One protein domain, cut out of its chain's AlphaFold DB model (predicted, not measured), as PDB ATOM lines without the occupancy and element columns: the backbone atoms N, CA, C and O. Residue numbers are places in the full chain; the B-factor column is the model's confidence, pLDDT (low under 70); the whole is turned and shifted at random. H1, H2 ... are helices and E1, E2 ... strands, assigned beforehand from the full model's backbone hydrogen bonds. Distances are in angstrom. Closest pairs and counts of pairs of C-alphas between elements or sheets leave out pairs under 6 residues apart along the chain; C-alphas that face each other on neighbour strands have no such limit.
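What this domain is: This is residues 199 to 402 of the 449 residues of the protein "Similar to S.cerevisiae protein CDC33 (mRNA cap binding protein and translation initiation factor eIF4E)" of Malassezia sympodialis (strain ATCC 42132) (UniProt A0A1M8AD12). A twisted wall of seven strands curls round one long helix, H5, which packs on its face; H3 packs beside it near E2 and E1 at one end of the sheet, and H6 covers E4 near the other. H1 lies out at one end of the domain, and the last 18 residues run along beyond E7 with no named element. The printed part has 204 residues with six named helices and seven named strands, in the order H1 E1 H2 E2 H3 E3 H4 E4 H5 E5 E6 H6 E7. The sheet runs E2 E1 E3 E5 E6 E4 E7, antiparallel throughout, and the class is mixed, helices and strands. The whole is compact, with a radius of gyration of the C-alphas of 17.1 A and spans of 55 by 43 by 35 A.

Where its parts are: H1, residues 199 to 203, begins with C-alpha 199 at (1.561, 18.225, -56.204). E1, residues 209 to 220, is 30.5 A long and bends by 72 degrees at residue 212. H2 is residues 229 to 233, E2 237 to 244, H3 245 to 254, E3 265 to 271, H4 281 to 284 and E4 287 to 293. H5, residues 300 to 322, is 33.3 A long, from C-alpha 300 at (17.988, 52.071, -57.368). E5 is residues 332 to 338, E6 344 to 350, and H6, residues 356 to 369, is 19.8 A long. E7, residues 378 to 384, ends with C-alpha 384 at (4.364, 43.713, -24.786).

How they stand to each other: E2 and E7 are the edge strands. N 216 and O 240 of E1 and E2 are 2.8 A apart, N 217 and O 268 of E1 and E3 2.8 A, and N 269 and O 335 of E3 and E5 2.8 A, within hydrogen-bond range. E5 and E6 form a hairpin, with N 336 and O 347 at 2.8 A. N 289 and O 348 of the neighbour strands E4 and E6 are 2.8 A apart, and N 290 and O 381 of the neighbour strands E4 and E7 2.8 A, within hydrogen-bond range. E2, H3, E3; E4, H5, E5; and E6, H6, E7 are split strand-helix-strand units, two strands running the same way with another between them, each with a right-handed crossover. H5 and H6 on one face of the sheet make two layers. H5 comes closest to E5 at the C-alphas of Trp 314 and Cys 337, 6.6 A. H3, on the same face as H5, has a height over the sheet of 6.2 A. H6, at a height of 9.5 A, is over E4 and only just slantwise to it, at 32 degrees on the local plane. H5 and H6 are close but not clearly touching, their closest C-alphas, those of Trp 316 and Leu 369, 7.9 A apart. H4 only grazes the sheet with residues 282 to 284; H1 and H2 are not on it. Every O i to N i+4 pair is within hydrogen-bond range in H2, H5 and H6; H3 has 5 of 6 within range, H1 has 0 of 1, with 1 of its 2 O i to N i+3 pairs within range, and H4, with 4 residues, is too short for any O i to N i+4 pair.

The domain as a whole: The C-alphas of Gln 204 and Gln 402, the two farthest apart, are 55.0 A from each other. The printed part has no cut, and no link is long. Residues 379 to 380 of E7 pair antiparallel with residues 396 to 397. The mean pLDDT of the printed part is 87.5; it is under 70 at residues 222 to 230, 297, 300, 388 to 391 and 398 to 402.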
ATOM      1  N   GLY A 199       1.892  17.387 -55.047       79.69
ATOM      2  CA  GLY A 199       1.561  18.225 -56.204       79.69
ATOM      3  C   GLY A 199       0.850  17.491 -57.355       79.69
ATOM      4  O   GLY A 199       0.107  18.118 -58.110       79.69
ATOM      5  N   LEU A 200       1.037  16.174 -57.507       84.31
ATOM      6  CA  LEU A 200       0.269  15.356 -58.458       84.31
ATOM      7  C   LEU A 200      -1.138  15.054 -57.929       84.31
ATOM      8  O   LEU A 200      -2.097  15.151 -58.691       84.31
ATOM      9  N   ALA A 201      -1.277  14.761 -56.635       83.25
ATOM     10  CA  ALA A 201      -2.568  14.540 -55.993       83.25
ATOM     11  C   ALA A 201      -3.427  15.821 -55.975       83.25
ATOM     12  O   ALA A 201      -4.625  15.757 -56.254       83.25
ATOM     13  N   ALA A 202      -2.816  16.993 -55.765       86.06
ATOM     14  CA  ALA A 202      -3.488  18.291 -55.867       86.06
ATOM     15  C   ALA A 202      -4.104  18.519 -57.260       86.06
ATOM     16  O   ALA A 202      -5.254  18.940 -57.374       86.06
ATOM     17  N   LYS A 203      -3.400  18.136 -58.337       83.56
ATOM     18  CA  LYS A 203      -3.939  18.173 -59.713       83.56
ATOM     19  C   LYS A 203      -5.099  17.202 -59.955       83.56
ATOM     20  O   LYS A 203      -5.844  17.389 -60.909       83.56
ATOM     21  N   GLN A 204      -5.247  16.183 -59.112       88.56
ATOM     22  CA  GLN A 204      -6.374  15.246 -59.113       88.56
ATOM     23  C   GLN A 204      -7.502  15.694 -58.159       88.56
ATOM     24  O   GLN A 204      -8.448  14.948 -57.933       88.56
ATOM     25  N   GLY A 205      -7.416  16.906 -57.597       88.81
ATOM     26  CA  GLY A 205      -8.421  17.479 -56.699       88.81
ATOM     27  C   GLY A 205      -8.262  17.103 -55.222       88.81
ATOM     28  O   GLY A 205      -9.080  17.532 -54.407       88.81
ATOM     29  N   LYS A 206      -7.221  16.346 -54.839       92.56
ATOM     30  CA  LYS A 206      -6.928  16.075 -53.424       92.56
ATOM     31  C   LYS A 206      -6.417  17.353 -52.763       92.56
ATOM     32  O   LYS A 206      -5.305  17.787 -53.054       92.56
ATOM     33  N   LYS A 207      -7.207  17.915 -51.849       92.44
ATOM     34  CA  LYS A 207      -6.791  19.060 -51.036       92.44
ATOM     35  C   LYS A 207      -5.880  18.642 -49.885       92.44
ATOM     36  O   LYS A 207      -6.048  17.554 -49.331       92.44
ATOM     37  N   HIS A 208      -4.966  19.524 -49.502       94.06
ATOM     38  CA  HIS A 208      -4.044  19.325 -48.385       94.06
ATOM     39  C   HIS A 208      -4.426  20.287 -47.249       94.06
ATOM     40  O   HIS A 208      -4.164  21.486 -47.380       94.06
ATOM     41  N   PRO A 209      -5.104  19.819 -46.181       96.38
ATOM     42  CA  PRO A 209      -5.547  20.688 -45.092       96.38
ATOM     43  C   PRO A 209      -4.355  21.324 -44.372       96.38
ATOM     44  O   PRO A 209      -3.284  20.725 -44.282       96.38
ATOM     45  N   LEU A 210      -4.554  22.543 -43.878       95.94
ATOM     46  CA  LEU A 210      -3.623  23.205 -42.965       95.94
ATOM     47  C   LEU A 210      -3.902  22.749 -41.526       95.94
ATOM     48  O   LEU A 210      -5.037  22.386 -41.214       95.94
ATOM     49  N   GLN A 211      -2.888  22.806 -40.660       95.38
ATOM     50  CA  GLN A 211      -3.046  22.546 -39.224       95.38
ATOM     51  C   GLN A 211      -4.010  23.561 -38.591       95.38
ATOM     52  O   GLN A 211      -5.003  23.199 -37.965       95.38
ATOM     53  N   ASP A 212      -3.737  24.844 -38.827       95.94
ATOM     54  CA  ASP A 212      -4.588  25.962 -38.442       95.94
ATOM     55  C   ASP A 212      -5.307  26.553 -39.651       95.94
ATOM     56  O   ASP A 212      -4.776  26.608 -40.761       95.94
ATOM     57  N   THR A 213      -6.505  27.086 -39.416       97.44
ATOM     58  CA  THR A 213      -7.191  27.910 -40.414       97.44
ATOM     59  C   THR A 213      -6.756  29.365 -40.272       97.44
ATOM     60  O   THR A 213      -6.800  29.927 -39.180       97.44
ATOM     61  N   TRP A 214      -6.376  30.000 -41.379       97.81
ATOM     62  CA  TRP A 214      -5.802  31.349 -41.388       97.81
ATOM     63  C   TRP A 214      -6.678  32.342 -42.152       97.81
ATOM     64  O   TRP A 214      -7.363  31.982 -43.106       97.81
ATOM     65  N   THR A 215      -6.647  33.616 -41.761       97.50
ATOM     66  CA  THR A 215      -7.325  34.704 -42.484       97.50
ATOM     67  C   THR A 215      -6.350  35.844 -42.756       97.50
ATOM     68  O   THR A 215      -5.671  36.324 -41.846       97.50
ATOM     69  N   LEU A 216      -6.273  36.257 -44.022       97.31
ATOM     70  CA  LEU A 216      -5.466  37.376 -44.495       97.31
ATOM     71  C   LEU A 216      -6.335  38.631 -44.594       97.31
ATOM     72  O   LEU A 216      -7.323  38.648 -45.329       97.31
ATOM     73  N   TYR A 217      -5.915  39.699 -43.925       96.19
ATOM     74  CA  TYR A 217      -6.506  41.027 -44.010       96.19
ATOM     75  C   TYR A 217      -5.538  42.024 -44.645       96.19
ATOM     76  O   TYR A 217      -4.316  41.878 -44.568       96.19
ATOM     77  N   TYR A 218      -6.101  43.079 -45.221       94.69
ATOM     78  CA  TYR A 218      -5.400  44.250 -45.720       94.69
ATOM     79  C   TYR A 218      -6.047  45.513 -45.158       94.69
ATOM     80  O   TYR A 218      -7.267  45.670 -45.222       94.69
ATOM     81  N   ASP A 219      -5.232  46.435 -44.665       93.19
ATOM     82  CA  ASP A 219      -5.651  47.792 -44.332       93.19
ATOM     83  C   ASP A 219      -4.618  48.814 -44.817       93.19
ATOM     84  O   ASP A 219      -3.536  48.493 -45.324       93.19
ATOM     85  N   MET A 220      -4.974  50.084 -44.671       88.69
ATOM     86  CA  MET A 220      -4.103  51.198 -44.996       88.69
ATOM     87  C   MET A 220      -4.294  52.298 -43.968       88.69
ATOM     88  O   MET A 220      -5.380  52.868 -43.841       88.69
ATOM     89  N   GLN A 221      -3.217  52.634 -43.266       78.75
ATOM     90  CA  GLN A 221      -3.236  53.654 -42.231       78.75
ATOM     91  C   GLN A 221      -3.249  55.052 -42.875       78.75
ATOM     92  O   GLN A 221      -2.207  55.666 -43.105       78.75
ATOM     93  N   ARG A 222      -4.456  55.536 -43.198       67.56
ATOM     94  CA  ARG A 222      -4.695  56.798 -43.929       67.56
ATOM     95  C   ARG A 222      -4.569  58.067 -43.077       67.56
ATOM     96  O   ARG A 222      -4.397  59.139 -43.646       67.56
ATOM     97  N   HIS A 223      -4.609  57.966 -41.745       55.47
ATOM     98  CA  HIS A 223      -4.457  59.111 -40.838       55.47
ATOM     99  C   HIS A 223      -3.554  58.807 -39.633       55.47
ATOM    100  O   HIS A 223      -3.559  57.705 -39.084       55.47
ATOM    101  N   HIS A 224      -2.817  59.831 -39.191       48.31
ATOM    102  CA  HIS A 224      -2.241  59.900 -37.849       48.31
ATOM    103  C   HIS A 224      -3.270  60.538 -36.904       48.31
ATOM    104  O   HIS A 224      -3.445  61.753 -36.909       48.31
ATOM    105  N   GLY A 225      -3.946  59.716 -36.104       55.16
ATOM    106  CA  GLY A 225      -4.911  60.137 -35.086       55.16
ATOM    107  C   GLY A 225      -5.420  58.933 -34.290       55.16
ATOM    108  O   GLY A 225      -5.192  57.791 -34.693       55.16
ATOM    109  N   ASN A 226      -6.101  59.176 -33.167       52.38
ATOM    110  CA  ASN A 226      -6.755  58.117 -32.397       52.38
ATOM    111  C   ASN A 226      -8.045  57.673 -33.105       52.38
ATOM    112  O   ASN A 226      -9.117  58.211 -32.834       52.38
ATOM    113  N   SER A 227      -7.943  56.686 -33.995       60.91
ATOM    114  CA  SER A 227      -9.107  55.923 -34.455       60.91
ATOM    115  C   SER A 227      -9.738  55.185 -33.272       60.91
ATOM    116  O   SER A 227      -9.019  54.629 -32.439       60.91
ATOM    117  N   SER A 228     -11.071  55.139 -33.197       68.06
ATOM    118  CA  SER A 228     -11.753  54.253 -32.246       68.06
ATOM    119  C   SER A 228     -11.578  52.778 -32.640       68.06
ATOM    120  O   SER A 228     -11.236  52.470 -33.786       68.06
ATOM    121  N   LYS A 229     -11.850  51.859 -31.702       68.56
ATOM    122  CA  LYS A 229     -11.805  50.406 -31.937       68.56
ATOM    123  C   LYS A 229     -12.615  50.005 -33.176       68.56
ATOM    124  O   LYS A 229     -12.088  49.362 -34.082       68.56
ATOM    125  N   ASP A 230     -13.864  50.459 -33.237       66.44
ATOM    126  CA  ASP A 230     -14.800  50.142 -34.322       66.44
ATOM    127  C   ASP A 230     -14.339  50.739 -35.659       66.44
ATOM    128  O   ASP A 230     -14.505  50.132 -36.716       66.44
ATOM    129  N   GLN A 231     -13.698  51.914 -35.620       74.06
ATOM    130  CA  GLN A 231     -13.147  52.555 -36.809       74.06
ATOM    131  C   GLN A 231     -11.907  51.826 -37.340       74.06
ATOM    132  O   GLN A 231     -11.737  51.764 -38.554       74.06
ATOM    133  N   TYR A 232     -11.058  51.256 -36.475       77.56
ATOM    134  CA  TYR A 232      -9.965  50.387 -36.923       77.56
ATOM    135  C   TYR A 232     -10.510  49.093 -37.535       77.56
ATOM    136  O   TYR A 232     -10.125  48.745 -38.652       77.56
ATOM    137  N   GLU A 233     -11.456  48.425 -36.867       76.19
ATOM    138  CA  GLU A 233     -12.052  47.186 -37.377       76.19
ATOM    139  C   GLU A 233     -12.707  47.392 -38.754       76.19
ATOM    140  O   GLU A 233     -12.472  46.607 -39.669       76.19
ATOM    141  N   ALA A 234     -13.408  48.513 -38.959       76.69
ATOM    142  CA  ALA A 234     -13.992  48.881 -40.250       76.69
ATOM    143  C   ALA A 234     -12.965  49.145 -41.379       76.69
ATOM    144  O   ALA A 234     -13.348  49.196 -42.551       76.69
ATOM    145  N   THR A 235     -11.670  49.322 -41.073       85.31
ATOM    146  CA  THR A 235     -10.613  49.448 -42.100       85.31
ATOM    147  C   THR A 235     -10.026  48.114 -42.557       85.31
ATOM    148  O   THR A 235      -9.444  48.065 -43.645       85.31
ATOM    149  N   LEU A 236     -10.200  47.038 -41.781       86.88
ATOM    150  CA  LEU A 236      -9.681  45.709 -42.099       86.88
ATOM    151  C   LEU A 236     -10.505  45.066 -43.217       86.88
ATOM    152  O   LEU A 236     -11.650  44.656 -43.027       86.88
ATOM    153  N   ARG A 237      -9.910  44.921 -44.400       91.25
ATOM    154  CA  ARG A 237     -10.521  44.203 -45.524       91.25
ATOM    155  C   ARG A 237     -10.036  42.764 -45.521       91.25
ATOM    156  O   ARG A 237      -8.840  42.534 -45.667       91.25
ATOM    157  N   CYS A 238     -10.942  41.800 -45.391       93.19
ATOM    158  CA  CYS A 238     -10.605  40.396 -45.616       93.19
ATOM    159  C   CYS A 238     -10.203  40.197 -47.087       93.19
ATOM    160  O   CYS A 238     -10.938  40.589 -47.991       93.19
ATOM    161  N   VAL A 239      -9.030  39.607 -47.313       92.94
ATOM    162  CA  VAL A 239      -8.451  39.324 -48.637       92.94
ATOM    163  C   VAL A 239      -8.546  37.839 -48.969       92.94
ATOM    164  O   VAL A 239      -8.771  37.483 -50.121       92.94
ATOM    165  N   GLY A 240      -8.390  36.970 -47.971       92.25
ATOM    166  CA  GLY A 240      -8.425  35.526 -48.170       92.25
ATOM    167  C   GLY A 240      -8.569  34.758 -46.866       92.25
ATOM    168  O   GLY A 240      -8.281  35.272 -45.787       92.25
ATOM    169  N   HIS A 241      -9.026  33.519 -46.989       94.75
ATOM    170  CA  HIS A 241      -9.291  32.611 -45.884       94.75
ATOM    171  C   HIS A 241      -8.824  31.209 -46.288       94.75
ATOM    172  O   HIS A 241      -9.213  30.720 -47.350       94.75
ATOM    173  N   PHE A 242      -7.950  30.601 -45.487       94.94
ATOM    174  CA  PHE A 242      -7.161  29.435 -45.883       94.94
ATOM    175  C   PHE A 242      -7.393  28.276 -44.922       94.94
ATOM    176  O   PHE A 242      -6.968  28.328 -43.769       94.94
ATOM    177  N   THR A 243      -8.034  27.222 -45.422       96.75
ATOM    178  CA  THR A 243      -8.207  25.930 -44.734       96.75
ATOM    179  C   THR A 243      -7.341  24.830 -45.356       96.75
ATOM    180  O   THR A 243      -7.112  23.794 -44.736       96.75
ATOM    181  N   THR A 244      -6.847  25.036 -46.583       96.19
ATOM    182  CA  THR A 244      -5.986  24.091 -47.318       96.19
ATOM    183  C   THR A 244      -4.864  24.823 -48.062       96.19
ATOM    184  O   THR A 244      -5.015  25.998 -48.414       96.19
ATOM    185  N   LEU A 245      -3.754  24.136 -48.352       94.44
ATOM    186  CA  LEU A 245      -2.631  24.699 -49.120       94.44
ATOM    187  C   LEU A 245      -3.072  25.241 -50.488       94.44
ATOM    188  O   LEU A 245      -2.553  26.260 -50.934       94.44
ATOM    189  N   GLU A 246      -4.050  24.613 -51.142       92.75
ATOM    190  CA  GLU A 246      -4.590  25.093 -52.420       92.75
ATOM    191  C   GLU A 246      -5.278  26.452 -52.249       92.75
ATOM    192  O   GLU A 246      -4.933  27.395 -52.952       92.75
ATOM    193  N   SER A 247      -6.162  26.598 -51.251       92.06
ATOM    194  CA  SER A 247      -6.848  27.877 -50.978       92.06
ATOM    195  C   SER A 247      -5.879  29.023 -50.650       92.06
ATOM    196  O   SER A 247      -6.120  30.183 -51.005       92.06
ATOM    197  N   PHE A 248      -4.751  28.687 -50.017       94.62
ATOM    198  CA  PHE A 248      -3.638  29.600 -49.808       94.62
ATOM    199  C   PHE A 248      -2.971  29.994 -51.134       94.62
ATOM    200  O   PHE A 248      -2.892  31.185 -51.443       94.62
ATOM    201  N   PHE A 249      -2.520  29.024 -51.938       91.00
ATOM    202  CA  PHE A 249      -1.802  29.296 -53.188       91.00
ATOM    203  C   PHE A 249      -2.670  30.002 -54.237       91.00
ATOM    204  O   PHE A 249      -2.167  30.911 -54.896       91.00
ATOM    205  N   ASP A 250      -3.959  29.670 -54.345       88.38
ATOM    206  CA  ASP A 250      -4.912  30.350 -55.234       88.38
ATOM    207  C   ASP A 250      -5.003  31.852 -54.907       88.38
ATOM    208  O   ASP A 250      -4.974  32.709 -55.794       88.38
ATOM    209  N   THR A 251      -5.030  32.189 -53.614       88.06
ATOM    210  CA  THR A 251      -5.052  33.584 -53.155       88.06
ATOM    211  C   THR A 251      -3.694  34.255 -53.369       88.06
ATOM    212  O   THR A 251      -3.609  35.318 -53.985       88.06
ATOM    213  N   PHE A 252      -2.603  33.633 -52.913       90.38
ATOM    214  CA  PHE A 252      -1.258  34.212 -52.986       90.38
ATOM    215  C   PHE A 252      -0.707  34.325 -54.417       90.38
ATOM    216  O   PHE A 252       0.166  35.158 -54.657       90.38
ATOM    217  N   ALA A 253      -1.242  33.571 -55.384       88.31
ATOM    218  CA  ALA A 253      -0.918  33.723 -56.804       88.31
ATOM    219  C   ALA A 253      -1.453  35.031 -57.418       88.31
ATOM    220  O   ALA A 253      -0.877  35.529 -58.387       88.31
ATOM    221  N   THR A 254      -2.536  35.593 -56.867       87.75
ATOM    222  CA  THR A 254      -3.136  36.864 -57.324       87.75
ATOM    223  C   THR A 254      -2.782  38.056 -56.428       87.75
ATOM    224  O   THR A 254      -2.927  39.208 -56.837       87.75
ATOM    225  N   LEU A 255      -2.277  37.791 -55.220       90.31
ATOM    226  CA  LEU A 255      -1.922  38.794 -54.224       90.31
ATOM    227  C   LEU A 255      -0.767  39.699 -54.688       90.31
ATOM    228  O   LEU A 255       0.251  39.245 -55.216       90.31
ATOM    229  N   HIS A 256      -0.884  41.004 -54.436       92.56
ATOM    230  CA  HIS A 256       0.236  41.922 -54.629       92.56
ATOM    231  C   HIS A 256       1.376  41.604 -53.654       92.56
ATOM    232  O   HIS A 256       1.162  41.379 -52.465       92.56
ATOM    233  N   ARG A 257       2.617  41.626 -54.153       92.94
ATOM    234  CA  ARG A 257       3.804  41.546 -53.292       92.94
ATOM    235  C   ARG A 257       3.806  42.723 -52.296       92.94
ATOM    236  O   ARG A 257       3.488  43.833 -52.736       92.94
ATOM    237  N   PRO A 258       4.186  42.531 -51.016       93.25
ATOM    238  CA  PRO A 258       4.231  43.606 -50.027       93.25
ATOM    239  C   PRO A 258       4.968  44.864 -50.495       93.25
ATOM    240  O   PRO A 258       4.447  45.955 -50.305       93.25
ATOM    241  N   SER A 259       6.114  44.721 -51.169       91.62
ATOM    242  CA  SER A 259       6.907  45.823 -51.746       91.62
ATOM    243  C   SER A 259       6.123  46.757 -52.674       91.62
ATOM    244  O   SER A 259       6.458  47.932 -52.798       91.62
ATOM    245  N   ARG A 260       5.067  46.248 -53.321       91.38
ATOM    246  CA  ARG A 260       4.255  46.959 -54.323       91.38
ATOM    247  C   ARG A 260       2.980  47.568 -53.747       91.38
ATOM    248  O   ARG A 260       2.154  48.073 -54.506       91.38
ATOM    249  N   LEU A 261       2.785  47.484 -52.434       90.81
ATOM    250  CA  LEU A 261       1.683  48.157 -51.761       90.81
ATOM    251  C   LEU A 261       1.953  49.658 -51.621       90.81
ATOM    252  O   LEU A 261       3.089  50.129 -51.651       90.81
ATOM    253  N   GLU A 262       0.887  50.427 -51.413       90.06
ATOM    254  CA  GLU A 262       1.012  51.834 -51.041       90.06
ATOM    255  C   GLU A 262       1.703  51.995 -49.674       90.06
ATOM    256  O   GLU A 262       1.614  51.145 -48.782       90.06
ATOM    257  N   LYS A 263       2.379  53.131 -49.475       88.69
ATOM    258  CA  LYS A 263       3.008  53.466 -48.189       88.69
ATOM    259  C   LYS A 263       1.950  53.478 -47.078       88.69
ATOM    260  O   LYS A 263       0.854  53.991 -47.269       88.69
ATOM    261  N   ASN A 264       2.304  52.960 -45.900       90.94
ATOM    262  CA  ASN A 264       1.411  52.779 -44.744       90.94
ATOM    263  C   ASN A 264       0.309  51.713 -44.913       90.94
ATOM    264  O   ASN A 264      -0.539  51.583 -44.027       90.94
ATOM    265  N   ALA A 265       0.333  50.922 -45.988       93.50
ATOM    266  CA  ALA A 265      -0.434  49.685 -46.072       93.50
ATOM    267  C   ALA A 265       0.113  48.599 -45.129       93.50
ATOM    268  O   ALA A 265       1.291  48.626 -44.738       93.50
ATOM    269  N   ASN A 266      -0.737  47.625 -44.802       96.00
ATOM    270  CA  ASN A 266      -0.329  46.403 -44.120       96.00
ATOM    271  C   ASN A 266      -1.028  45.168 -44.699       96.00
ATOM    272  O   ASN A 266      -2.164  45.244 -45.166       96.00
ATOM    273  N   TYR A 267      -0.364  44.021 -44.580       97.94
ATOM    274  CA  TYR A 267      -1.013  42.712 -44.584       97.94
ATOM    275  C   TYR A 267      -0.983  42.129 -43.178       97.94
ATOM    276  O   TYR A 267       0.055  42.188 -42.524       97.94
ATOM    277  N   HIS A 268      -2.085  41.519 -42.746       97.94
ATOM    278  CA  HIS A 268      -2.205  40.820 -41.465       97.94
ATOM    279  C   HIS A 268      -2.651  39.385 -41.725       97.94
ATOM    280  O   HIS A 268      -3.701  39.189 -42.323       97.94
ATOM    281  N   LEU A 269      -1.896  38.389 -41.276       98.31
ATOM    282  CA  LEU A 269      -2.253  36.974 -41.362       98.31
ATOM    283  C   LEU A 269      -2.447  36.429 -39.947       98.31
ATOM    284  O   LEU A 269      -1.476  36.342 -39.204       98.31
ATOM    285  N   PHE A 270      -3.674  36.084 -39.565       98.12
ATOM    286  CA  PHE A 270      -4.001  35.626 -38.206       98.12
ATOM    287  C   PHE A 270      -4.758  34.298 -38.230       98.12
ATOM    288  O   PHE A 270      -5.478  34.015 -39.196       98.12
ATOM    289  N   LYS A 271      -4.596  33.489 -37.174       97.56
ATOM    290  CA  LYS A 271      -5.390  32.267 -36.974       97.56
ATOM    291  C   LYS A 271      -6.877  32.635 -36.861       97.56
ATOM    292  O   LYS A 271      -7.229  33.718 -36.388       97.56
ATOM    293  N   GLN A 272      -7.767  31.766 -37.335       95.19
ATOM    294  CA  GLN A 272      -9.197  32.063 -37.392       95.19
ATOM    295  C   GLN A 272      -9.772  32.359 -36.000       95.19
ATOM    296  O   GLN A 272      -9.425  31.726 -35.009       95.19
ATOM    297  N   GLY A 273     -10.671  33.343 -35.940       92.94
ATOM    298  CA  GLY A 273     -11.281  33.809 -34.695       92.94
ATOM    299  C   GLY A 273     -10.450  34.852 -33.945       92.94
ATOM    300  O   GLY A 273     -11.014  35.533 -33.096       92.94
ATOM    301  N   ILE A 274      -9.171  35.041 -34.295       95.81
ATOM    302  CA  ILE A 274      -8.309  36.079 -33.720       95.81
ATOM    303  C   ILE A 274      -8.298  37.306 -34.637       95.81
ATOM    304  O   ILE A 274      -7.914  37.228 -35.808       95.81
ATOM    305  N   LYS A 275      -8.694  38.466 -34.109       91.88
ATOM    306  CA  LYS A 275      -8.587  39.749 -34.815       91.88
ATOM    307  C   LYS A 275      -7.154  40.300 -34.727       91.88
ATOM    308  O   LYS A 275      -6.500  40.129 -33.697       91.88
ATOM    309  N   PRO A 276      -6.655  41.022 -35.750       92.56
ATOM    310  CA  PRO A 276      -5.319  41.633 -35.757       92.56
ATOM    311  C   PRO A 276      -5.267  42.913 -34.895       92.56
ATOM    312  O   PRO A 276      -4.993  44.013 -35.383       92.56
ATOM    313  N   MET A 277      -5.603  42.784 -33.610       90.44
ATOM    314  CA  MET A 277      -5.729  43.879 -32.649       90.44
ATOM    315  C   MET A 277      -5.356  43.420 -31.233       90.44
ATOM    316  O   MET A 277      -5.475  42.240 -30.904       90.44
ATOM    317  N   TRP A 278      -4.898  44.341 -30.382       88.50
ATOM    318  CA  TRP A 278      -4.428  44.015 -29.026       88.50
ATOM    319  C   TRP A 278      -5.579  43.830 -28.028       88.50
ATOM    320  O   TRP A 278      -5.393  43.203 -26.995       88.50
ATOM    321  N   GLU A 279      -6.770  44.325 -28.360       89.12
ATOM    322  CA  GLU A 279      -8.015  44.141 -27.612       89.12
ATOM    323  C   GLU A 279      -8.642  42.750 -27.810       89.12
ATOM    324  O   GLU A 279      -9.655  42.442 -27.180       89.12
ATOM    325  N   ASP A 280      -8.096  41.929 -28.712       92.69
ATOM    326  CA  ASP A 280      -8.526  40.544 -28.889       92.69
ATOM    327  C   ASP A 280      -8.079  39.693 -27.682       92.69
ATOM    328  O   ASP A 280      -6.907  39.785 -27.292       92.69
ATOM    329  N   PRO A 281      -8.946  38.846 -27.089       94.12
ATOM    330  CA  PRO A 281      -8.589  38.022 -25.934       94.12
ATOM    331  C   PRO A 281      -7.345  37.150 -26.137       94.12
ATOM    332  O   PRO A 281      -6.611  36.913 -25.178       94.12
ATOM    333  N   ALA A 282      -7.076  36.701 -27.367       95.56
ATOM    334  CA  ALA A 282      -5.882  35.924 -27.677       95.56
ATOM    335  C   ALA A 282      -4.597  36.771 -27.715       95.56
ATOM    336  O   ALA A 282      -3.520  36.219 -27.532       95.56
ATOM    337  N   ASN A 283      -4.683  38.085 -27.935       95.75
ATOM    338  CA  ASN A 283      -3.526  38.979 -28.079       95.75
ATOM    339  C   ASN A 283      -3.268  39.860 -26.844       95.75
ATOM    340  O   ASN A 283      -2.150  40.358 -26.668       95.75
ATOM    341  N   ALA A 284      -4.289  40.087 -26.011       92.94
ATOM    342  CA  ALA A 284      -4.269  41.070 -24.927       92.94
ATOM    343  C   ALA A 284      -3.190  40.804 -23.868       92.94
ATOM    344  O   ALA A 284      -2.471  41.726 -23.479       92.94
ATOM    345  N   ASN A 285      -3.030  39.547 -23.442       92.81
ATOM    346  CA  ASN A 285      -2.033  39.126 -22.444       92.81
ATOM    347  C   ASN A 285      -0.661  38.784 -23.058       92.81
ATOM    348  O   ASN A 285       0.223  38.243 -22.389       92.81
ATOM    349  N   GLY A 286      -0.498  39.065 -24.348       94.94
ATOM    350  CA  GLY A 286       0.662  38.690 -25.129       94.94
ATOM    351  C   GLY A 286       1.590  39.849 -25.465       94.94
ATOM    352  O   GLY A 286       1.658  40.886 -24.795       94.94
ATOM    353  N   GLY A 287       2.314  39.666 -26.558       95.38
ATOM    354  CA  GLY A 287       3.197  40.676 -27.113       95.38
ATOM    355  C   GLY A 287       3.452  40.416 -28.584       95.38
ATOM    356  O   GLY A 287       2.666  39.757 -29.268       95.38
ATOM    357  N   ARG A 288       4.538  40.986 -29.094       96.19
ATOM    358  CA  ARG A 288       4.919  40.848 -30.494       96.19
ATOM    359  C   ARG A 288       6.400  41.093 -30.725       96.19
ATOM    360  O   ARG A 288       6.951  42.105 -30.291       96.19
ATOM    361  N   TRP A 289       7.015  40.199 -31.487       97.06
ATOM    362  CA  TRP A 289       8.335  40.391 -32.070       97.06
ATOM    363  C   TRP A 289       8.229  41.349 -33.249       97.06
ATOM    364  O   TRP A 289       7.458  41.102 -34.170       97.06
ATOM    365  N   VAL A 290       8.990  42.442 -33.232       96.50
ATOM    366  CA  VAL A 290       9.047  43.433 -34.311       96.50
ATOM    367  C   VAL A 290      10.428  43.383 -34.948       96.50
ATOM    368  O   VAL A 290      11.411  43.835 -34.362       96.50
ATOM    369  N   ILE A 291      10.488  42.877 -36.176       96.25
ATOM    370  CA  ILE A 291      11.655  42.957 -37.051       96.25
ATOM    371  C   ILE A 291      11.497  44.217 -37.907       96.25
ATOM    372  O   ILE A 291      10.561  44.318 -38.698       96.25
ATOM    373  N   THR A 292      12.393  45.193 -37.758       95.38
ATOM    374  CA  THR A 292      12.430  46.392 -38.609       95.38
ATOM    375  C   THR A 292      13.555  46.283 -39.633       95.38
ATOM    376  O   THR A 292      14.724  46.193 -39.260       95.38
ATOM    377  N   LEU A 293      13.194  46.369 -40.911       91.94
ATOM    378  CA  LEU A 293      14.080  46.428 -42.070       91.94
ATOM    379  C   LEU A 293      14.298  47.909 -42.420       91.94
ATOM    380  O   LEU A 293      13.416  48.559 -42.990       91.94
ATOM    381  N   ARG A 294      15.425  48.489 -41.982       85.50
ATOM    382  CA  ARG A 294      15.685  49.938 -42.120       85.50
ATOM    383  C   ARG A 294      16.497  50.321 -43.348       85.50
ATOM    384  O   ARG A 294      16.353  51.452 -43.810       85.50
ATOM    385  N   ASP A 295      17.351  49.430 -43.835       78.25
ATOM    386  CA  ASP A 295      18.287  49.760 -44.902       78.25
ATOM    387  C   ASP A 295      17.644  49.620 -46.286       78.25
ATOM    388  O   ASP A 295      17.607  48.546 -46.876       78.25
ATOM    389  N   ARG A 296      17.140  50.743 -46.803       74.81
ATOM    390  CA  ARG A 296      16.695  50.863 -48.200       74.81
ATOM    391  C   ARG A 296      17.848  51.225 -49.151       74.81
ATOM    392  O   ARG A 296      17.628  51.297 -50.360       74.81
ATOM    393  N   GLY A 297      19.028  51.544 -48.613       68.62
ATOM    394  CA  GLY A 297      20.085  52.323 -49.256       68.62
ATOM    395  C   GLY A 297      19.597  53.604 -49.952       68.62
ATOM    396  O   GLY A 297      18.514  54.116 -49.657       68.62
ATOM    397  N   GLN A 298      20.419  54.138 -50.859       74.69
ATOM    398  CA  GLN A 298      20.162  55.386 -51.605       74.69
ATOM    399  C   GLN A 298      20.153  55.200 -53.133       74.69
ATOM    400  O   GLN A 298      19.843  56.136 -53.866       74.69
ATOM    401  N   SER A 299      20.507  54.011 -53.633       72.62
ATOM    402  CA  SER A 299      20.558  53.714 -55.065       72.62
ATOM    403  C   SER A 299      19.340  52.900 -55.507       72.62
ATOM    404  O   SER A 299      18.702  52.200 -54.717       72.62
ATOM    405  N   ALA A 300      19.036  52.923 -56.806       68.56
ATOM    406  CA  ALA A 300      17.988  52.071 -57.368       68.56
ATOM    407  C   ALA A 300      18.259  50.568 -57.125       68.56
ATOM    408  O   ALA A 300      17.322  49.796 -56.935       68.56
ATOM    409  N   GLY A 301      19.537  50.163 -57.081       70.75
ATOM    410  CA  GLY A 301      19.942  48.792 -56.763       70.75
ATOM    411  C   GLY A 301      19.646  48.412 -55.311       70.75
ATOM    412  O   GLY A 301      19.048  47.365 -55.067       70.75
ATOM    413  N   SER A 302      19.981  49.279 -54.349       75.56
ATOM    414  CA  SER A 302      19.688  49.022 -52.932       75.56
ATOM    415  C   SER A 302      18.189  49.060 -52.625       75.56
ATOM    416  O   SER A 302      17.713  48.269 -51.815       75.56
ATOM    417  N   HIS A 303      17.420  49.916 -53.311       77.19
ATOM    418  CA  HIS A 303      15.960  49.918 -53.197       77.19
ATOM    419  C   HIS A 303      15.352  48.591 -53.674       77.19
ATOM    420  O   HIS A 303      14.567  47.991 -52.942       77.19
ATOM    421  N   ALA A 304      15.768  48.084 -54.840       81.12
ATOM    422  CA  ALA A 304      15.309  46.790 -55.348       81.12
ATOM    423  C   ALA A 304      15.710  45.617 -54.428       81.12
ATOM    424  O   ALA A 304      14.921  44.693 -54.227       81.12
ATOM    425  N   ALA A 305      16.905  45.666 -53.831       82.50
ATOM    426  CA  ALA A 305      17.349  44.677 -52.849       82.50
ATOM    427  C   ALA A 305      16.491  44.697 -51.570       82.50
ATOM    428  O   ALA A 305      16.077  43.640 -51.091       82.50
ATOM    429  N   HIS A 306      16.162  45.883 -51.049       86.81
ATOM    430  CA  HIS A 306      15.265  46.038 -49.899       86.81
ATOM    431  C   HIS A 306      13.848  45.535 -50.204       86.81
ATOM    432  O   HIS A 306      13.276  44.798 -49.406       86.81
ATOM    433  N   GLU A 307      13.285  45.876 -51.368       88.69
ATOM    434  CA  GLU A 307      11.978  45.366 -51.812       88.69
ATOM    435  C   GLU A 307      11.960  43.830 -51.877       88.69
ATOM    436  O   GLU A 307      11.048  43.195 -51.340       88.69
ATOM    437  N   ALA A 308      12.999  43.223 -52.460       89.38
ATOM    438  CA  ALA A 308      13.152  41.772 -52.515       89.38
ATOM    439  C   ALA A 308      13.310  41.141 -51.119       89.38
ATOM    440  O   ALA A 308      12.750  40.070 -50.866       89.38
ATOM    441  N   LEU A 309      14.023  41.801 -50.197       89.56
ATOM    442  CA  LEU A 309      14.166  41.351 -48.812       89.56
ATOM    443  C   LEU A 309      12.819  41.370 -48.077       89.56
ATOM    444  O   LEU A 309      12.480  40.374 -47.438       89.56
ATOM    445  N   VAL A 310      12.032  42.446 -48.193       93.62
ATOM    446  CA  VAL A 310      10.682  42.539 -47.603       93.62
ATOM    447  C   VAL A 310       9.777  41.428 -48.147       93.62
ATOM    448  O   VAL A 310       9.168  40.696 -47.365       93.62
ATOM    449  N   ASP A 311       9.732  41.260 -49.472       94.00
ATOM    450  CA  ASP A 311       8.885  40.264 -50.138       94.00
ATOM    451  C   ASP A 311       9.255  38.826 -49.747       94.00
ATOM    452  O   ASP A 311       8.372  38.029 -49.414       94.00
ATOM    453  N   ARG A 312      10.556  38.496 -49.749       94.19
ATOM    454  CA  ARG A 312      11.064  37.179 -49.328       94.19
ATOM    455  C   ARG A 312      10.732  36.915 -47.865       94.19
ATOM    456  O   ARG A 312      10.198  35.856 -47.552       94.19
ATOM    457  N   THR A 313      11.009  37.881 -46.987       95.44
ATOM    458  CA  THR A 313      10.815  37.734 -45.537       95.44
ATOM    459  C   THR A 313       9.345  37.506 -45.195       95.44
ATOM    460  O   THR A 313       9.036  36.620 -44.401       95.44
ATOM    461  N   TRP A 314       8.424  38.250 -45.820       97.56
ATOM    462  CA  TRP A 314       6.990  38.022 -45.637       97.56
ATOM    463  C   TRP A 314       6.554  36.650 -46.154       97.56
ATOM    464  O   TRP A 314       5.917  35.906 -45.416       97.56
ATOM    465  N   MET A 315       6.925  36.285 -47.386       95.88
ATOM    466  CA  MET A 315       6.539  34.996 -47.969       95.88
ATOM    467  C   MET A 315       7.053  33.813 -47.138       95.88
ATOM    468  O   MET A 315       6.304  32.877 -46.877       95.88
ATOM    469  N   TRP A 316       8.312  33.854 -46.697       95.12
ATOM    470  CA  TRP A 316       8.910  32.782 -45.898       95.12
ATOM    471  C   TRP A 316       8.263  32.668 -44.517       95.12
ATOM    472  O   TRP A 316       7.975  31.557 -44.085       95.12
ATOM    473  N   LEU A 317       7.967  33.794 -43.858       97.50
ATOM    474  CA  LEU A 317       7.229  33.796 -42.594       97.50
ATOM    475  C   LEU A 317       5.835  33.185 -42.765       97.50
ATOM    476  O   LEU A 317       5.440  32.319 -41.995       97.50
ATOM    477  N   VAL A 318       5.101  33.608 -43.793       97.31
ATOM    478  CA  VAL A 318       3.758  33.099 -44.078       97.31
ATOM    479  C   VAL A 318       3.772  31.594 -44.362       97.31
ATOM    480  O   VAL A 318       2.962  30.868 -43.793       97.31
ATOM    481  N   LEU A 319       4.712  31.111 -45.182       95.81
ATOM    482  CA  LEU A 319       4.884  29.678 -45.445       95.81
ATOM    483  C   LEU A 319       5.240  28.899 -44.170       95.81
ATOM    484  O   LEU A 319       4.724  27.803 -43.969       95.81
ATOM    485  N   ALA A 320       6.075  29.469 -43.297       95.44
ATOM    486  CA  ALA A 320       6.460  28.837 -42.040       95.44
ATOM    487  C   ALA A 320       5.293  28.714 -41.044       95.44
ATOM    488  O   ALA A 320       5.228  27.725 -40.313       95.44
ATOM    489  N   LEU A 321       4.376  29.691 -41.046       96.38
ATOM    490  CA  LEU A 321       3.160  29.705 -40.227       96.38
ATOM    491  C   LEU A 321       2.118  28.697 -40.721       96.38
ATOM    492  O   LEU A 321       1.651  27.875 -39.943       96.38
ATOM    493  N   ILE A 322       1.759  28.722 -42.011       95.56
ATOM    494  CA  ILE A 322       0.741  27.794 -42.541       95.56
ATOM    495  C   ILE A 322       1.241  26.346 -42.603       95.56
ATOM    496  O   ILE A 322       0.434  25.421 -42.590       95.56
ATOM    497  N   GLY A 323       2.560  26.159 -42.712       93.69
ATOM    498  CA  GLY A 323       3.216  24.854 -42.713       93.69
ATOM    499  C   GLY A 323       3.529  24.308 -41.320       93.69
ATOM    500  O   GLY A 323       4.127  23.243 -41.254       93.69
ATOM    501  N   ASP A 324       3.163  25.030 -40.254       92.19
ATOM    502  CA  ASP A 324       3.375  24.641 -38.854       92.19
ATOM    503  C   ASP A 324       4.843  24.291 -38.525       92.19
ATOM    504  O   ASP A 324       5.169  23.238 -37.989       92.19
ATOM    505  N   THR A 325       5.769  25.173 -38.928       90.50
ATOM    506  CA  THR A 325       7.231  24.961 -38.774       90.50
ATOM    507  C   THR A 325       7.931  26.002 -37.904       90.50
ATOM    508  O   THR A 325       9.147  25.941 -37.737       90.50
ATOM    509  N   LEU A 326       7.200  26.999 -37.396       87.38
ATOM    510  CA  LEU A 326       7.765  28.108 -36.617       87.38
ATOM    511  C   LEU A 326       7.457  28.013 -35.116       87.38
ATOM    512  O   LEU A 326       8.229  28.542 -34.315       87.38
ATOM    513  N   ASP A 327       6.327  27.406 -34.756       84.06
ATOM    514  CA  ASP A 327       5.658  27.566 -33.465       84.06
ATOM    515  C   ASP A 327       5.106  26.233 -32.942       84.06
ATOM    516  O   ASP A 327       3.925  25.932 -33.081       84.06
ATOM    517  N   ASP A 328       5.965  25.454 -32.291       77.75
ATOM    518  CA  ASP A 328       5.611  24.120 -31.787       77.75
ATOM    519  C   ASP A 328       4.606  24.149 -30.602       77.75
ATOM    520  O   ASP A 328       4.106  23.105 -30.191       77.75
ATOM    521  N   ASN A 329       4.311  25.331 -30.026       84.62
ATOM    522  CA  ASN A 329       3.622  25.488 -28.730       84.62
ATOM    523  C   ASN A 329       2.384  26.423 -28.764       84.62
ATOM    524  O   ASN A 329       2.031  27.011 -27.728       84.62
ATOM    525  N   ASP A 330       1.760  26.614 -29.937       91.50
ATOM    526  CA  ASP A 330       0.634  27.545 -30.189       91.50
ATOM    527  C   ASP A 330       0.828  28.936 -29.537       91.50
ATOM    528  O   ASP A 330      -0.063  29.548 -28.927       91.50
ATOM    529  N   LEU A 331       2.064  29.426 -29.599       94.94
ATOM    530  CA  LEU A 331       2.468  30.715 -29.073       94.94
ATOM    531  C   LEU A 331       2.095  31.844 -30.033       94.94
ATOM    532  O   LEU A 331       1.808  32.943 -29.565       94.94
ATOM    533  N   VAL A 332       2.091  31.614 -31.346       97.44
ATOM    534  CA  VAL A 332       1.879  32.628 -32.383       97.44
ATOM    535  C   VAL A 332       0.402  32.745 -32.748       97.44
ATOM    536  O   VAL A 332      -0.241  31.795 -33.183       97.44
ATOM    537  N   THR A 333      -0.142  33.956 -32.643       97.81
ATOM    538  CA  THR A 333      -1.534  34.251 -33.021       97.81
ATOM    539  C   THR A 333      -1.666  34.780 -34.449       97.81
ATOM    540  O   THR A 333      -2.707  34.610 -35.090       97.81
ATOM    541  N   GLY A 334      -0.606  35.406 -34.965       97.94
ATOM    542  CA  GLY A 334      -0.560  35.948 -36.316       97.94
ATOM    543  C   GLY A 334       0.702  36.743 -36.626       97.94
ATOM    544  O   GLY A 334       1.599  36.896 -35.797       97.94
ATOM    545  N   ALA A 335       0.766  37.273 -37.842       98.38
ATOM    546  CA  ALA A 335       1.855  38.102 -38.328       98.38
ATOM    547  C   ALA A 335       1.354  39.299 -39.143       98.38
ATOM    548  O   ALA A 335       0.287  39.262 -39.751       98.38
ATOM    549  N   VAL A 336       2.151  40.367 -39.178       98.25
ATOM    550  CA  VAL A 336       1.855  41.610 -39.900       98.25
ATOM    551  C   VAL A 336       3.069  42.050 -40.710       98.25
ATOM    552  O   VAL A 336       4.157  42.210 -40.155       98.25
ATOM    553  N   CYS A 337       2.882  42.308 -42.003       98.00
ATOM    554  CA  CYS A 337       3.820  43.077 -42.815       98.00
ATOM    555  C   CYS A 337       3.320  44.518 -42.928       98.00
ATOM    556  O   CYS A 337       2.185  44.747 -43.335       98.00
ATOM    557  N   SER A 338       4.162  45.488 -42.581       96.44
ATOM    558  CA  SER A 338       3.812  46.906 -42.492       96.44
ATOM    559  C   SER A 338       4.801  47.763 -43.276       96.44
ATOM    560  O   SER A 338       5.942  47.939 -42.837       96.44
ATOM    561  N   LEU A 339       4.355  48.380 -44.376       94.06
ATOM    562  CA  LEU A 339       5.186  49.347 -45.098       94.06
ATOM    563  C   LEU A 339       5.236  50.682 -44.348       94.06
ATOM    564  O   LEU A 339       4.184  51.259 -44.067       94.06
ATOM    565  N   ARG A 340       6.420  51.206 -44.012       90.50
ATOM    566  CA  ARG A 340       6.576  52.446 -43.220       90.50
ATOM    567  C   ARG A 340       7.790  53.273 -43.641       90.50
ATOM    568  O   ARG A 340       8.896  52.767 -43.813       90.50
ATOM    569  N   GLY A 341       7.625  54.599 -43.696       84.38
ATOM    570  CA  GLY A 341       8.685  55.525 -44.131       84.38
ATOM    571  C   GLY A 341      10.012  55.414 -43.360       84.38
ATOM    572  O   GLY A 341      11.067  55.583 -43.957       84.38
ATOM    573  N   LYS A 342       9.979  55.060 -42.065       83.31
ATOM    574  CA  LYS A 342      11.171  54.895 -41.199       83.31
ATOM    575  C   LYS A 342      11.789  53.479 -41.213       83.31
ATOM    576  O   LYS A 342      12.575  53.155 -40.326       83.31
ATOM    577  N   GLY A 343      11.409  52.644 -42.180       89.31
ATOM    578  CA  GLY A 343      11.809  51.238 -42.298       89.31
ATOM    579  C   GLY A 343      10.600  50.314 -42.181       89.31
ATOM    580  O   GLY A 343       9.756  50.512 -41.303       89.31
ATOM    581  N   ASP A 344      10.510  49.338 -43.082       94.56
ATOM    582  CA  ASP A 344       9.393  48.391 -43.132       94.56
ATOM    583  C   ASP A 344       9.486  47.392 -41.981       94.56
ATOM    584  O   ASP A 344      10.561  47.164 -41.422       94.56
ATOM    585  N   ARG A 345       8.348  46.829 -41.576       95.94
ATOM    586  CA  ARG A 345       8.280  45.956 -40.401       95.94
ATOM    587  C   ARG A 345       7.619  44.630 -40.718       95.94
ATOM    588  O   ARG A 345       6.568  44.595 -41.352       95.94
ATOM    589  N   ILE A 346       8.215  43.569 -40.193       97.75
ATOM    590  CA  ILE A 346       7.632  42.238 -40.090       97.75
ATOM    591  C   ILE A 346       7.397  41.995 -38.600       97.75
ATOM    592  O   ILE A 346       8.327  42.069 -37.800       97.75
ATOM    593  N   THR A 347       6.143  41.795 -38.211       97.88
ATOM    594  CA  THR A 347       5.726  41.669 -36.810       97.88
ATOM    595  C   THR A 347       5.084  40.309 -36.590       97.88
ATOM    596  O   THR A 347       4.211  39.945 -37.365       97.88
ATOM    597  N   ILE A 348       5.478  39.574 -35.553       97.88
ATOM    598  CA  ILE A 348       4.894  38.279 -35.174       97.88
ATOM    599  C   ILE A 348       4.237  38.476 -33.813       97.88
ATOM    600  O   ILE A 348       4.906  38.912 -32.880       97.88
ATOM    601  N   TRP A 349       2.942  38.200 -33.708       97.88
ATOM    602  CA  TRP A 349       2.147  38.358 -32.493       97.88
ATOM    603  C   TRP A 349       2.111  37.057 -31.704       97.88
ATOM    604  O   TRP A 349       1.990  35.982 -32.288       97.88
ATOM    605  N   THR A 350       2.206  37.164 -30.380       97.06
ATOM    606  CA  THR A 350       2.230  36.017 -29.477       97.06
ATOM    607  C   THR A 350       1.100  36.086 -28.461       97.06
ATOM    608  O   THR A 350       0.734  37.166 -28.001       97.06
ATOM    609  N   ARG A 351       0.565  34.920 -28.087       95.62
ATOM    610  CA  ARG A 351      -0.584  34.740 -27.189       95.62
ATOM    611  C   ARG A 351      -0.261  35.067 -25.725       95.62
ATOM    612  O   ARG A 351      -1.119  35.494 -24.958       95.62
ATOM    613  N   ARG A 352       1.007  34.868 -25.356       93.06
ATOM    614  CA  ARG A 352       1.603  35.089 -24.031       93.06
ATOM    615  C   ARG A 352       2.914  35.873 -24.158       93.06
ATOM    616  O   ARG A 352       3.518  35.920 -25.235       93.06
ATOM    617  N   LYS A 353       3.311  36.523 -23.063       93.06
ATOM    618  CA  LYS A 353       4.551  37.316 -22.912       93.06
ATOM    619  C   LYS A 353       5.596  36.671 -21.980       93.06
ATOM    620  O   LYS A 353       6.711  37.171 -21.872       93.06
ATOM    621  N   GLU A 354       5.233  35.548 -21.370       91.38
ATOM    622  CA  GLU A 354       6.064  34.671 -20.542       91.38
ATOM    623  C   GLU A 354       5.766  33.205 -20.928       91.38
ATOM    624  O   GLU A 354       4.648  32.936 -21.382       91.38
ATOM    625  N   PRO A 355       6.707  32.259 -20.736       92.69
ATOM    626  CA  PRO A 355       8.072  32.467 -20.249       92.69
ATOM    627  C   PRO A 355       8.979  33.133 -21.299       92.69
ATOM    628  O   PRO A 355       8.897  32.869 -22.498       92.69
ATOM    629  N   VAL A 356       9.875  34.007 -20.835       92.81
ATOM    630  CA  VAL A 356      10.756  34.817 -21.702       92.81
ATOM    631  C   VAL A 356      11.703  33.949 -22.545       92.81
ATOM    632  O   VAL A 356      11.970  34.279 -23.701       92.81
ATOM    633  N   ASP A 357      12.163  32.815 -22.013       92.56
ATOM    634  CA  ASP A 357      13.068  31.904 -22.725       92.56
ATOM    635  C   ASP A 357      12.414  31.255 -23.952       92.56
ATOM    636  O   ASP A 357      13.060  31.131 -24.990       92.56
ATOM    637  N   GLU A 358      11.128  30.902 -23.873       93.25
ATOM    638  CA  GLU A 358      10.358  30.364 -25.003       93.25
ATOM    639  C   GLU A 358      10.216  31.417 -26.114       93.25
ATOM    640  O   GLU A 358      10.461  31.146 -27.289       93.25
ATOM    641  N   LEU A 359       9.919  32.663 -25.740       94.44
ATOM    642  CA  LEU A 359       9.835  33.786 -26.676       94.44
ATOM    643  C   LEU A 359      11.184  34.100 -27.335       94.44
ATOM    644  O   LEU A 359      11.231  34.412 -28.528       94.44
ATOM    645  N   ASN A 360      12.283  33.987 -26.588       94.50
ATOM    646  CA  ASN A 360      13.640  34.154 -27.106       94.50
ATOM    647  C   ASN A 360      14.055  32.999 -28.039       94.50
ATOM    648  O   ASN A 360      14.758  33.231 -29.030       94.50
ATOM    649  N   GLN A 361      13.598  31.771 -27.771       93.94
ATOM    650  CA  GLN A 361      13.762  30.623 -28.671       93.94
ATOM    651  C   GLN A 361      12.981  30.828 -29.975       93.94
ATOM    652  O   GLN A 361      13.584  30.722 -31.045       93.94
ATOM    653  N   LEU A 362      11.711  31.248 -29.901       94.62
ATOM    654  CA  LEU A 362      10.897  31.621 -31.064       94.62
ATOM    655  C   LEU A 362      11.602  32.685 -31.922       94.62
ATOM    656  O   LEU A 362      11.755  32.501 -33.127       94.62
ATOM    657  N   ALA A 363      12.111  33.767 -31.320       94.19
ATOM    658  CA  ALA A 363      12.859  34.802 -32.043       94.19
ATOM    659  C   ALA A 363      14.151  34.274 -32.691       94.19
ATOM    660  O   ALA A 363      14.500  34.652 -33.812       94.19
ATOM    661  N   THR A 364      14.862  33.379 -32.004       93.69
ATOM    662  CA  THR A 364      16.099  32.770 -32.510       93.69
ATOM    663  C   THR A 364      15.829  31.826 -33.681       93.69
ATOM    664  O   THR A 364      16.623  31.800 -34.631       93.69
ATOM    665  N   HIS A 365      14.717  31.083 -33.628       93.88
ATOM    666  CA  HIS A 365      14.242  30.224 -34.707       93.88
ATOM    667  C   HIS A 365      13.800  31.063 -35.907       93.88
ATOM    668  O   HIS A 365      14.338  30.889 -36.998       93.88
ATOM    669  N   LEU A 366      12.937  32.056 -35.680       94.00
ATOM    670  CA  LEU A 366      12.463  33.029 -36.662       94.00
ATOM    671  C   LEU A 366      13.615  33.684 -37.442       94.00
ATOM    672  O   LEU A 366      13.619  33.681 -38.671       94.00
ATOM    673  N   LEU A 367      14.637  34.197 -36.748       93.25
ATOM    674  CA  LEU A 367      15.798  34.828 -37.389       93.25
ATOM    675  C   LEU A 367      16.671  33.860 -38.191       93.25
ATOM    676  O   LEU A 367      17.318  34.281 -39.150       93.25
ATOM    677  N   LYS A 368      16.720  32.585 -37.787       92.25
ATOM    678  CA  LYS A 368      17.417  31.527 -38.527       92.25
ATOM    679  C   LYS A 368      16.628  31.141 -39.778       92.25
ATOM    680  O   LYS A 368      17.210  31.115 -40.854       92.25
ATOM    681  N   LEU A 369      15.326  30.884 -39.635       91.75
ATOM    682  CA  LEU A 369      14.425  30.486 -40.716       91.75
ATOM    683  C   LEU A 369      14.377  31.556 -41.807       91.75
ATOM    684  O   LEU A 369      14.482  31.235 -42.981       91.75
ATOM    685  N   LEU A 370      14.276  32.829 -41.422       91.44
ATOM    686  CA  LEU A 370      14.219  33.957 -42.353       91.44
ATOM    687  C   LEU A 370      15.601  34.408 -42.879       91.44
ATOM    688  O   LEU A 370      15.663  35.340 -43.680       91.44
ATOM    689  N   GLU A 371      16.705  33.781 -42.454       90.31
ATOM    690  CA  GLU A 371      18.088  34.129 -42.844       90.31
ATOM    691  C   GLU A 371      18.431  35.619 -42.616       90.31
ATOM    692  O   GLU A 371      18.996  36.300 -43.472       90.31
ATOM    693  N   LEU A 372      18.036  36.158 -41.458       89.19
ATOM    694  CA  LEU A 372      18.134  37.595 -41.156       89.19
ATOM    695  C   LEU A 372      19.309  37.971 -40.243       89.19
ATOM    696  O   LEU A 372      19.534  39.155 -40.009       89.19
ATOM    697  N   LYS A 373      20.055  36.992 -39.719       83.06
ATOM    698  CA  LYS A 373      21.140  37.225 -38.743       83.06
ATOM    699  C   LYS A 373      22.338  37.989 -39.313       83.06
ATOM    700  O   LYS A 373      23.003  38.695 -38.569       83.06
ATOM    701  N   ASP A 374      22.587  37.870 -40.611       79.38
ATOM    702  CA  ASP A 374      23.751  38.476 -41.272       79.38
ATOM    703  C   ASP A 374      23.375  39.695 -42.136       79.38
ATOM    704  O   ASP A 374      24.217  40.279 -42.816       79.38
ATOM    705  N   GLN A 375      22.098  40.095 -42.114       80.06
ATOM    706  CA  GLN A 375      21.568  41.184 -42.934       80.06
ATOM    707  C   GLN A 375      21.767  42.551 -42.245       80.06
ATOM    708  O   GLN A 375      21.379  42.721 -41.083       80.06
ATOM    709  N   PRO A 376      22.333  43.556 -42.938       78.62
ATOM    710  CA  PRO A 376      22.593  44.866 -42.351       78.62
ATOM    711  C   PRO A 376      21.300  45.642 -42.073       78.62
ATOM    712  O   PRO A 376      20.296  45.527 -42.773       78.62
ATOM    713  N   GLY A 377      21.318  46.471 -41.028       82.19
ATOM    714  CA  GLY A 377      20.224  47.396 -40.717       82.19
ATOM    715  C   GLY A 377      18.972  46.746 -40.119       82.19
ATOM    716  O   GLY A 377      17.993  47.457 -39.861       82.19
ATOM    717  N   ILE A 378      18.996  45.435 -39.858       89.06
ATOM    718  CA  ILE A 378      17.907  44.726 -39.183       89.06
ATOM    719  C   ILE A 378      17.922  45.026 -37.684       89.06
ATOM    720  O   ILE A 378      18.963  45.026 -37.024       89.06
ATOM    721  N   GLN A 379      16.737  45.282 -37.134       91.81
ATOM    722  CA  GLN A 379      16.532  45.464 -35.698       91.81
ATOM    723  C   GLN A 379      15.393  44.581 -35.217       91.81
ATOM    724  O   GLN A 379      14.344  44.548 -35.857       91.81
ATOM    725  N   VAL A 380      15.594  43.901 -34.092       94.00
ATOM    726  CA  VAL A 380      14.631  42.977 -33.492       94.00
ATOM    727  C   VAL A 380      14.389  43.389 -32.050       94.00
ATOM    728  O   VAL A 380      15.332  43.493 -31.262       94.00
ATOM    729  N   GLU A 381      13.124  43.616 -31.715       94.31
ATOM    730  CA  GLU A 381      12.668  43.943 -30.365       94.31
ATOM    731  C   GLU A 381      11.345  43.231 -30.053       94.31
ATOM    732  O   GLU A 381      10.510  43.059 -30.942       94.31
ATOM    733  N   PHE A 382      11.134  42.843 -28.793       95.06
ATOM    734  CA  PHE A 382       9.822  42.413 -28.311       95.06
ATOM    735  C   PHE A 382       9.061  43.600 -27.713       95.06
ATOM    736  O   PHE A 382       9.597  44.360 -26.903       95.06
ATOM    737  N   GLY A 383       7.800  43.759 -28.106       92.31
ATOM    738  CA  GLY A 383       6.866  44.709 -27.515       92.31
ATOM    739  C   GLY A 383       5.719  43.979 -26.829       92.31
ATOM    740  O   GLY A 383       5.001  43.231 -27.481       92.31
ATOM    741  N   VAL A 384       5.521  44.222 -25.537       92.44
ATOM    742  CA  VAL A 384       4.364  43.713 -24.786       92.44
ATOM    743  C   VAL A 384       3.103  44.506 -25.168       92.44
ATOM    744  O   VAL A 384       3.181  45.724 -25.347       92.44
ATOM    745  N   ASN A 385       1.955  43.831 -25.301       86.69
ATOM    746  CA  ASN A 385       0.685  44.476 -25.659       86.69
ATOM    747  C   ASN A 385      -0.003  45.136 -24.452       86.69
ATOM    748  O   ASN A 385      -0.556  46.226 -24.596       86.69
ATOM    749  N   SER A 386       0.062  44.522 -23.263       75.50
ATOM    750  CA  SER A 386      -0.488  45.089 -22.025       75.50
ATOM    751  C   SER A 386       0.383  44.828 -20.784       75.50
ATOM    752  O   SER A 386       1.082  43.820 -20.666       75.50
ATOM    753  N   GLY A 387       0.339  45.762 -19.830       70.44
ATOM    754  CA  GLY A 387       1.120  45.701 -18.592       70.44
ATOM    755  C   GLY A 387       2.534  46.283 -18.706       70.44
ATOM    756  O   GLY A 387       2.878  46.985 -19.658       70.44
ATOM    757  N   SER A 388       3.353  46.035 -17.683       66.00
ATOM    758  CA  SER A 388       4.744  46.495 -17.619       66.00
ATOM    759  C   SER A 388       5.646  45.762 -18.613       66.00
ATOM    760  O   SER A 388       5.446  44.583 -18.896       66.00
ATOM    761  N   LYS A 389       6.691  46.446 -19.092       66.62
ATOM    762  CA  LYS A 389       7.776  45.801 -19.840       66.62
ATOM    763  C   LYS A 389       8.621  44.954 -18.890       66.62
ATOM    764  O   LYS A 389       9.265  45.515 -18.005       66.62
ATOM    765  N   GLU A 390       8.654  43.646 -19.104       63.84
ATOM    766  CA  GLU A 390       9.653  42.772 -18.488       63.84
ATOM    767  C   GLU A 390      11.043  42.974 -19.121       63.84
ATOM    768  O   GLU A 390      11.188  43.373 -20.282       63.84
ATOM    769  N   SER A 391      12.086  42.707 -18.333       65.81
ATOM    770  CA  SER A 391      13.481  42.679 -18.777       65.81
ATOM    771  C   SER A 391      13.899  41.254 -19.136       65.81
ATOM    772  O   SER A 391      13.641  40.344 -18.357       65.81
ATOM    773  N   GLY A 392      14.617  41.067 -20.249       76.50
ATOM    774  CA  GLY A 392      15.200  39.767 -20.628       76.50
ATOM    775  C   GLY A 392      14.863  39.294 -22.043       76.50
ATOM    776  O   GLY A 392      15.494  38.361 -22.538       76.50
ATOM    777  N   TYR A 393      13.922  39.946 -22.731       84.81
ATOM    778  CA  TYR A 393      13.675  39.671 -24.147       84.81
ATOM    779  C   TYR A 393      14.913  39.971 -25.000       84.81
ATOM    780  O   TYR A 393      15.593  40.984 -24.803       84.81
ATOM    781  N   LEU A 394      15.162  39.115 -25.992       79.75
ATOM    782  CA  LEU A 394      16.182  39.303 -27.014       79.75
ATOM    783  C   LEU A 394      16.033  40.688 -27.655       79.75
ATOM    784  O   LEU A 394      14.956  41.091 -28.094       79.75
ATOM    785  N   LYS A 395      17.143  41.418 -27.743       84.00
ATOM    786  CA  LYS A 395      17.215  42.679 -28.473       84.00
ATOM    787  C   LYS A 395      18.468  42.675 -29.326       84.00
ATOM    788  O   LYS A 395      19.575  42.654 -28.795       84.00
ATOM    789  N   GLN A 396      18.292  42.680 -30.641       80.88
ATOM    790  CA  GLN A 396      19.399  42.620 -31.592       80.88
ATOM    791  C   GLN A 396      19.332  43.784 -32.572       80.88
ATOM    792  O   GLN A 396      18.281  44.101 -33.127       80.88
ATOM    793  N   HIS A 397      20.480  44.423 -32.769       79.19
ATOM    794  CA  HIS A 397      20.696  45.458 -33.767       79.19
ATOM    795  C   HIS A 397      21.852  44.992 -34.643       79.19
ATOM    796  O   HIS A 397      23.009  45.052 -34.228       79.19
ATOM    797  N   PHE A 398      21.539  44.527 -35.848       69.50
ATOM    798  CA  PHE A 398      22.536  44.151 -36.839       69.50
ATOM    799  C   PHE A 398      23.056  45.434 -37.485       69.50
ATOM    800  O   PHE A 398      22.543  45.921 -38.494       69.50
ATOM    801  N   ALA A 399      24.029  46.055 -36.818       50.81
ATOM    802  CA  ALA A 399      24.707  47.227 -37.337       50.81
ATOM    803  C   ALA A 399      25.400  46.850 -38.652       50.81
ATOM    804  O   ALA A 399      26.299  46.008 -38.665       50.81
ATOM    805  N   GLY A 400      25.003  47.491 -39.755       46.69
ATOM    806  CA  GLY A 400      25.847  47.505 -40.943       46.69
ATOM    807  C   GLY A 400      27.201  48.090 -40.547       46.69
ATOM    808  O   GLY A 400      27.237  49.115 -39.859       46.69
ATOM    809  N   LYS A 401      28.301  47.424 -40.923       32.69
ATOM    810  CA  LYS A 401      29.653  47.917 -40.640       32.69
ATOM    811  C   LYS A 401      29.788  49.335 -41.198       32.69
ATOM    812  O   LYS A 401      29.813  49.517 -42.412       32.69
ATOM    813  N   GLN A 402      29.898  50.320 -40.311       30.55
ATOM    814  CA  GLN A 402      30.475  51.607 -40.679       30.55
ATOM    815  C   GLN A 402      31.945  51.344 -41.043       30.55
ATOM    816  O   GLN A 402      32.620  50.652 -40.275       30.55
TER     817      GLN A 402